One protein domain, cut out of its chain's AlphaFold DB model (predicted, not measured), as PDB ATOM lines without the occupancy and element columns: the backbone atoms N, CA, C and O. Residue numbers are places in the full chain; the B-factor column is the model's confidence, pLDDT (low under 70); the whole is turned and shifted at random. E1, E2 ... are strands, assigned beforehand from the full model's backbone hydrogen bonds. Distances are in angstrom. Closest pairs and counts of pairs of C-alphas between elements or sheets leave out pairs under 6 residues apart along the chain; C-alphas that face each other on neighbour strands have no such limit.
ATOM      1  N   THR A 326     -42.267 -34.199 -19.421       84.00
ATOM      2  CA  THR A 326     -40.909 -34.690 -19.125       84.00
ATOM      3  C   THR A 326     -39.876 -33.730 -19.697       84.00
ATOM      4  O   THR A 326     -39.838 -33.513 -20.907       84.00
ATOM      5  N   PHE A 327     -39.024 -33.171 -18.839       76.56
ATOM      6  CA  PHE A 327     -37.924 -32.290 -19.229       76.56
ATOM      7  C   PHE A 327     -36.605 -33.059 -19.221       76.56
ATOM      8  O   PHE A 327     -36.366 -33.863 -18.327       76.56
ATOM      9  N   LEU A 328     -35.733 -32.817 -20.199       76.19
ATOM     10  CA  LEU A 328     -34.374 -33.361 -20.199       76.19
ATOM     11  C   LEU A 328     -33.431 -32.316 -19.604       76.19
ATOM     12  O   LEU A 328     -33.280 -31.234 -20.169       76.19
ATOM     13  N   SER A 329     -32.792 -32.640 -18.482       75.75
ATOM     14  CA  SER A 329     -31.738 -31.811 -17.894       75.75
ATOM     15  C   SER A 329     -30.382 -32.477 -18.104       75.75
ATOM     16  O   SER A 329     -30.221 -33.653 -17.778       75.75
ATOM     17  N   ALA A 330     -29.418 -31.747 -18.667       76.25
ATOM     18  CA  ALA A 330     -28.033 -32.201 -18.752       76.25
ATOM     19  C   ALA A 330     -27.368 -31.985 -17.390       76.25
ATOM     20  O   ALA A 330     -27.245 -30.847 -16.937       76.25
ATOM     21  N   SER A 331     -26.958 -33.068 -16.737       75.06
ATOM     22  CA  SER A 331     -26.222 -33.014 -15.479       75.06
ATOM     23  C   SER A 331     -24.854 -33.674 -15.660       75.06
ATOM     24  O   SER A 331     -24.784 -34.780 -16.212       75.06
ATOM     25  N   PRO A 332     -23.757 -33.037 -15.212       75.38
ATOM     26  CA  PRO A 332     -22.457 -33.685 -15.206       75.38
ATOM     27  C   PRO A 332     -22.503 -34.880 -14.246       75.38
ATOM     28  O   PRO A 332     -23.067 -34.796 -13.155       75.38
ATOM     29  N   VAL A 333     -21.901 -36.003 -14.636       74.88
ATOM     30  CA  VAL A 333     -21.748 -37.161 -13.744       74.88
ATOM     31  C   VAL A 333     -20.856 -36.754 -12.572       74.88
ATOM     32  O   VAL A 333     -19.656 -36.541 -12.742       74.88
ATOM     33  N   THR A 334     -21.437 -36.616 -11.382       74.12
ATOM     34  CA  THR A 334     -20.729 -36.135 -10.184       74.12
ATOM     35  C   THR A 334     -20.129 -37.252  -9.340       74.12
ATOM     36  O   THR A 334     -19.348 -36.965  -8.432       74.12
ATOM     37  N   ALA A 335     -20.456 -38.516  -9.622       85.81
ATOM     38  CA  ALA A 335     -20.009 -39.641  -8.818       85.81
ATOM     39  C   ALA A 335     -19.681 -40.885  -9.638       85.81
ATOM     40  O   ALA A 335     -20.162 -41.098 -10.750       85.81
ATOM     41  N   SER A 336     -18.861 -41.736  -9.037       87.12
ATOM     42  CA  SER A 336     -18.491 -43.031  -9.579       87.12
ATOM     43  C   SER A 336     -18.663 -44.092  -8.499       87.12
ATOM     44  O   SER A 336     -18.156 -43.920  -7.389       87.12
ATOM     45  N   VAL A 337     -19.366 -45.174  -8.815       89.88
ATOM     46  CA  VAL A 337     -19.599 -46.303  -7.908       89.88
ATOM     47  C   VAL A 337     -18.780 -47.492  -8.383       89.88
ATOM     48  O   VAL A 337     -18.749 -47.812  -9.567       89.88
ATOM     49  N   THR A 338     -18.105 -48.162  -7.456       89.00
ATOM     50  CA  THR A 338     -17.379 -49.396  -7.756       89.00
ATOM     51  C   THR A 338     -18.342 -50.576  -7.694       89.00
ATOM     52  O   THR A 338     -18.855 -50.893  -6.623       89.00
ATOM     53  N   VAL A 339     -18.573 -51.236  -8.828       90.25
ATOM     54  CA  VAL A 339     -19.421 -52.428  -8.937       90.25
ATOM     55  C   VAL A 339     -18.530 -53.669  -9.079       90.25
ATOM     56  O   VAL A 339     -17.673 -53.706  -9.970       90.25
ATOM     57  N   PRO A 340     -18.694 -54.691  -8.220       89.44
ATOM     58  CA  PRO A 340     -17.999 -55.961  -8.379       89.44
ATOM     59  C   PRO A 340     -18.620 -56.758  -9.532       89.44
ATOM     60  O   PRO A 340     -19.829 -56.983  -9.566       89.44
ATOM     61  N   ILE A 341     -17.792 -57.222 -10.464       92.69
ATOM     62  CA  ILE A 341     -18.186 -58.133 -11.542       92.69
ATOM     63  C   ILE A 341     -17.504 -59.465 -11.316       92.69
ATOM     64  O   ILE A 341     -16.279 -59.551 -11.317       92.69
ATOM     65  N   THR A 342     -18.299 -60.511 -11.142       94.44
ATOM     66  CA  THR A 342     -17.793 -61.874 -11.013       94.44
ATOM     67  C   THR A 342     -17.838 -62.552 -12.377       94.44
ATOM     68  O   THR A 342     -18.912 -62.812 -12.908       94.44
ATOM     69  N   THR A 343     -16.668 -62.825 -12.942       94.31
ATOM     70  CA  THR A 343     -16.476 -63.644 -14.146       94.31
ATOM     71  C   THR A 343     -15.978 -65.027 -13.754       94.31
ATOM     72  O   THR A 343     -15.338 -65.158 -12.720       94.31
ATOM     73  N   THR A 344     -16.198 -66.051 -14.569       96.88
ATOM     74  CA  THR A 344     -15.633 -67.388 -14.328       96.88
ATOM     75  C   THR A 344     -14.381 -67.577 -15.183       96.88
ATOM     76  O   THR A 344     -14.391 -67.245 -16.366       96.88
ATOM     77  N   ASP A 345     -13.293 -68.083 -14.603       94.75
ATOM     78  CA  ASP A 345     -12.084 -68.424 -15.357       94.75
ATOM     79  C   ASP A 345     -12.268 -69.696 -16.210       94.75
ATOM     80  O   ASP A 345     -13.273 -70.403 -16.119       94.75
ATOM     81  N   ALA A 346     -11.275 -70.020 -17.043       91.81
ATOM     82  CA  ALA A 346     -11.315 -71.216 -17.889       91.81
ATOM     83  C   ALA A 346     -11.356 -72.544 -17.099       91.81
ATOM     84  O   ALA A 346     -11.652 -73.588 -17.679       91.81
ATOM     85  N   ALA A 347     -11.047 -72.521 -15.799       94.75
ATOM     86  CA  ALA A 347     -11.086 -73.672 -14.902       94.75
ATOM     87  C   ALA A 347     -12.400 -73.765 -14.099       94.75
ATOM     88  O   ALA A 347     -12.580 -74.726 -13.350       94.75
ATOM     89  N   GLY A 348     -13.327 -72.813 -14.261       95.50
ATOM     90  CA  GLY A 348     -14.603 -72.793 -13.549       95.50
ATOM     91  C   GLY A 348     -14.588 -72.026 -12.220       95.50
ATOM     92  O   GLY A 348     -15.587 -72.067 -11.503       95.50
ATOM     93  N   ASN A 349     -13.507 -71.325 -11.870       95.31
ATOM     94  CA  ASN A 349     -13.434 -70.558 -10.625       95.31
ATOM     95  C   ASN A 349     -13.976 -69.133 -10.812       95.31
ATOM     96  O   ASN A 349     -13.660 -68.486 -11.813       95.31
ATOM     97  N   PRO A 350     -14.738 -68.593  -9.846       94.88
ATOM     98  CA  PRO A 350     -15.166 -67.202  -9.883       94.88
ATOM     99  C   PRO A 350     -13.985 -66.254  -9.616       94.88
ATOM    100  O   PRO A 350     -13.284 -66.367  -8.612       94.88
ATOM    101  N   ILE A 351     -13.806 -65.276 -10.496       95.56
ATOM    102  CA  ILE A 351     -12.907 -64.130 -10.377       95.56
ATOM    103  C   ILE A 351     -13.769 -62.877 -10.263       95.56
ATOM    104  O   ILE A 351     -14.475 -62.512 -11.202       95.56
ATOM    105  N   THR A 352     -13.688 -62.188  -9.129       95.69
ATOM    106  CA  THR A 352     -14.355 -60.898  -8.934       95.69
ATOM    107  C   THR A 352     -13.404 -59.761  -9.286       95.69
ATOM    108  O   THR A 352     -12.356 -59.599  -8.664       95.69
ATOM    109  N   THR A 353     -13.789 -58.949 -10.265       95.31
ATOM    110  CA  THR A 353     -13.078 -57.738 -10.672       95.31
ATOM    111  C   THR A 353     -13.939 -56.522 -10.361       95.31
ATOM    112  O   THR A 353     -15.111 -56.471 -10.717       95.31
ATOM    113  N   ASN A 354     -13.365 -55.522  -9.704       92.69
ATOM    114  CA  ASN A 354     -14.057 -54.273  -9.410       92.69
ATOM    115  C   ASN A 354     -13.970 -53.336 -10.616       92.69
ATOM    116  O   ASN A 354     -12.870 -53.020 -11.064       92.69
ATOM    117  N   THR A 355     -15.113 -52.868 -11.118       92.81
ATOM    118  CA  THR A 355     -15.169 -51.851 -12.177       92.81
ATOM    119  C   THR A 355     -15.845 -50.601 -11.650       92.81
ATOM    120  O   THR A 355     -16.870 -50.669 -10.978       92.81
ATOM    121  N   VAL A 356     -15.259 -49.447 -11.945       88.56
ATOM    122  CA  VAL A 356     -15.824 -48.148 -11.587       88.56
ATOM    123  C   VAL A 356     -16.816 -47.747 -12.674       88.56
ATOM    124  O   VAL A 356     -16.417 -47.563 -13.823       88.56
ATOM    125  N   VAL A 357     -18.093 -47.623 -12.318       89.75
ATOM    126  CA  VAL A 357     -19.157 -47.178 -13.224       89.75
ATOM    127  C   VAL A 357     -19.636 -45.777 -12.836       89.75
ATOM    128  O   VAL A 357     -19.680 -45.445 -11.646       89.75
ATOM    129  N   PRO A 358     -19.979 -44.923 -13.811       85.62
ATOM    130  CA  PRO A 358     -20.580 -43.627 -13.531       85.62
ATOM    131  C   PRO A 358     -21.925 -43.791 -12.808       85.62
ATOM    132  O   PRO A 358     -22.746 -44.644 -13.157       85.62
ATOM    133  N   ALA A 359     -22.147 -42.960 -11.792       86.06
ATOM    134  CA  ALA A 359     -23.355 -42.967 -10.982       86.06
ATOM    135  C   ALA A 359     -23.953 -41.563 -10.869       86.06
ATOM    136  O   ALA A 359     -23.245 -40.553 -10.839       86.06
ATOM    137  N   LEU A 360     -25.278 -41.517 -10.799       80.31
ATOM    138  CA  LEU A 360     -26.052 -40.319 -10.532       80.31
ATOM    139  C   LEU A 360     -26.337 -40.243  -9.038       80.31
ATOM    140  O   LEU A 360     -26.794 -41.209  -8.434       80.31
ATOM    141  N   ILE A 361     -26.082 -39.080  -8.447       79.50
ATOM    142  CA  ILE A 361     -26.500 -38.784  -7.081       79.50
ATOM    143  C   ILE A 361     -27.743 -37.905  -7.159       79.50
ATOM    144  O   ILE A 361     -27.683 -36.768  -7.626       79.50
ATOM    145  N   PHE A 362     -28.858 -38.430  -6.673       79.31
ATOM    146  CA  PHE A 362     -30.084 -37.688  -6.440       79.31
ATOM    147  C   PHE A 362     -30.132 -37.246  -4.984       79.31
ATOM    148  O   PHE A 362     -29.857 -38.026  -4.075       79.31
ATOM    149  N   GLN A 363     -30.515 -35.997  -4.762       84.31
ATOM    150  CA  GLN A 363     -30.803 -35.480  -3.435       84.31
ATOM    151  C   GLN A 363     -32.314 -35.285  -3.329       84.31
ATOM    152  O   GLN A 363     -32.896 -34.507  -4.082       84.31
ATOM    153  N   THR A 364     -32.951 -36.022  -2.428       79.81
ATOM    154  CA  THR A 364     -34.378 -35.898  -2.110       79.81
ATOM    155  C   THR A 364     -34.515 -35.373  -0.687       79.81
ATOM    156  O   THR A 364     -33.582 -35.466   0.107       79.81
ATOM    157  N   THR A 365     -35.672 -34.811  -0.351       84.12
ATOM    158  CA  THR A 365     -36.013 -34.462   1.031       84.12
ATOM    159  C   THR A 365     -37.141 -35.382   1.491       84.12
ATOM    160  O   THR A 365     -38.083 -35.597   0.727       84.12
ATOM    161  N   ASP A 366     -37.049 -35.956   2.688       82.12
ATOM    162  CA  ASP A 366     -38.132 -36.760   3.262       82.12
ATOM    163  C   ASP A 366     -39.300 -35.893   3.771       82.12
ATOM    164  O   ASP A 366     -39.251 -34.659   3.768       82.12
ATOM    165  N   ALA A 367     -40.374 -36.543   4.230       71.38
ATOM    166  CA  ALA A 367     -41.546 -35.859   4.782       71.38
ATOM    167  C   ALA A 367     -41.243 -35.054   6.065       71.38
ATOM    168  O   ALA A 367     -42.055 -34.227   6.474       71.38
ATOM    169  N   GLN A 368     -40.096 -35.292   6.709       87.56
ATOM    170  CA  GLN A 368     -39.624 -34.599   7.906       87.56
ATOM    171  C   GLN A 368     -38.663 -33.443   7.579       87.56
ATOM    172  O   GLN A 368     -38.257 -32.722   8.491       87.56
ATOM    173  N   GLY A 369     -38.322 -33.225   6.305       83.81
ATOM    174  CA  GLY A 369     -37.400 -32.175   5.880       83.81
ATOM    175  C   GLY A 369     -35.921 -32.582   5.863       83.81
ATOM    176  O   GLY A 369     -35.073 -31.721   5.631       83.81
ATOM    177  N   ASN A 370     -35.580 -33.855   6.090       84.25
ATOM    178  CA  ASN A 370     -34.194 -34.326   6.038       84.25
ATOM    179  C   ASN A 370     -33.769 -34.639   4.606       84.25
ATOM    180  O   ASN A 370     -34.534 -35.193   3.820       84.25
ATOM    181  N   LEU A 371     -32.514 -34.336   4.286       79.75
ATOM    182  CA  LEU A 371     -31.927 -34.635   2.985       79.75
ATOM    183  C   LEU A 371     -31.509 -36.112   2.910       79.75
ATOM    184  O   LEU A 371     -30.707 -36.575   3.719       79.75
ATOM    185  N   ILE A 372     -32.010 -36.825   1.904       81.62
ATOM    186  CA  ILE A 372     -31.657 -38.200   1.553       81.62
ATOM    187  C   ILE A 372     -30.875 -38.176   0.239       81.62
ATOM    188  O   ILE A 372     -31.342 -37.657  -0.772       81.62
ATOM    189  N   MET A 373     -29.680 -38.764   0.250       79.75
ATOM    190  CA  MET A 373     -28.854 -38.930  -0.945       79.75
ATOM    191  C   MET A 373     -29.076 -40.336  -1.506       79.75
ATOM    192  O   MET A 373     -28.719 -41.321  -0.862       79.75
ATOM    193  N   VAL A 374     -29.652 -40.438  -2.699       82.94
ATOM    194  CA  VAL A 374     -29.851 -41.697  -3.423       82.94
ATOM    195  C   VAL A 374     -28.819 -41.760  -4.540       82.94
ATOM    196  O   VAL A 374     -28.801 -40.905  -5.419       82.94
ATOM    197  N   THR A 375     -27.933 -42.752  -4.497       82.62
ATOM    198  CA  THR A 375     -26.951 -42.980  -5.566       82.62
ATOM    199  C   THR A 375     -27.456 -44.103  -6.455       82.62
ATOM    200  O   THR A 375     -27.643 -45.215  -5.969       82.62
ATOM    201  N   ASP A 376     -27.665 -43.818  -7.736       84.50
ATOM    202  CA  ASP A 376     -28.108 -44.794  -8.726       84.50
ATOM    203  C   ASP A 376     -27.046 -44.964  -9.814       84.50
ATOM    204  O   ASP A 376     -26.437 -43.996 -10.279       84.50
ATOM    205  N   THR A 377     -26.790 -46.199 -10.222       83.62
ATOM    206  CA  THR A 377     -25.850 -46.485 -11.312       83.62
ATOM    207  C   THR A 377     -26.544 -46.279 -12.647       83.62
ATOM    208  O   THR A 377     -27.676 -46.721 -12.827       83.62
ATOM    209  N   LEU A 378     -25.868 -45.653 -13.614       79.88
ATOM    210  CA  LEU A 378     -26.471 -45.439 -14.926       79.88
ATOM    211  C   LEU A 378     -26.840 -46.783 -15.587       79.88
ATOM    212  O   LEU A 378     -25.959 -47.642 -15.735       79.88
ATOM    213  N   PRO A 379     -28.098 -46.986 -16.023       71.38
ATOM    214  CA  PRO A 379     -28.468 -48.193 -16.750       71.38
ATOM    215  C   PRO A 379     -27.618 -48.304 -18.021       71.38
ATOM    216  O   PRO A 379     -27.444 -47.331 -18.753       71.38
ATOM    217  N   GLY A 380     -27.035 -49.483 -18.247       72.38
ATOM    218  CA  GLY A 380     -26.128 -49.739 -19.373       72.38
ATOM    219  C   GLY A 380     -24.663 -49.335 -19.153       72.38
ATOM    220  O   GLY A 380     -23.844 -49.581 -20.031       72.38
ATOM    221  N   SER A 381     -24.304 -48.763 -17.994       64.31
ATOM    222  CA  SER A 381     -22.904 -48.424 -17.671       64.31
ATOM    223  C   SER A 381     -22.101 -49.568 -17.035       64.31
ATOM    224  O   SER A 381     -20.882 -49.470 -16.905       64.31
TER     225      SER A 381
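AT A GLANCE: This is residues 326 to 381 of the 491 residues of an uncharacterized protein of Carpinus fangiana (UniProt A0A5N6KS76). Two hairpins stand end to end on one long bent strand, E3: E2 lines its first part and E4 its second, while E1 turns away from this twisted ribbon. The 56 printed residues, with strands E1 to E4 in order and no named helix, are all strand in class. Sheet E2 - E3 - E4 is a meander, each strand the antiparallel neighbour of the one before. The whole is extended, with a radius of gyration of the C-alphas of 16.6 A and spans of 53 by 27 by 19 A.

IN THESE COORDINATES: E3, residues 350 to 365, begins at C-alpha (-15.166, -67.202, -9.883) and is 40.3 A long. E2, residues 335 to 344, is 28.6 A. E4, residues 371 to 377, ends at C-alpha (-25.850, -46.485, -11.312). E1 is residues 326 to 332.

HOW THE PARTS SIT: E3 bends by 62 degrees at residue 358. Residues 350 to 359 pair with E2, a hairpin at 151 degrees; N 339 and O 355 are 2.8 A apart. Residues 359 to 365 pair with E4, a hairpin at 142 degrees; N 362 and O 374 are 2.8 A apart. E1 pairs with no named strand and runs on into E2 at 88 degrees.

THE WHOLE: The printed part has no cut. Its links are tight. Only residue 381 has pLDDT under 70.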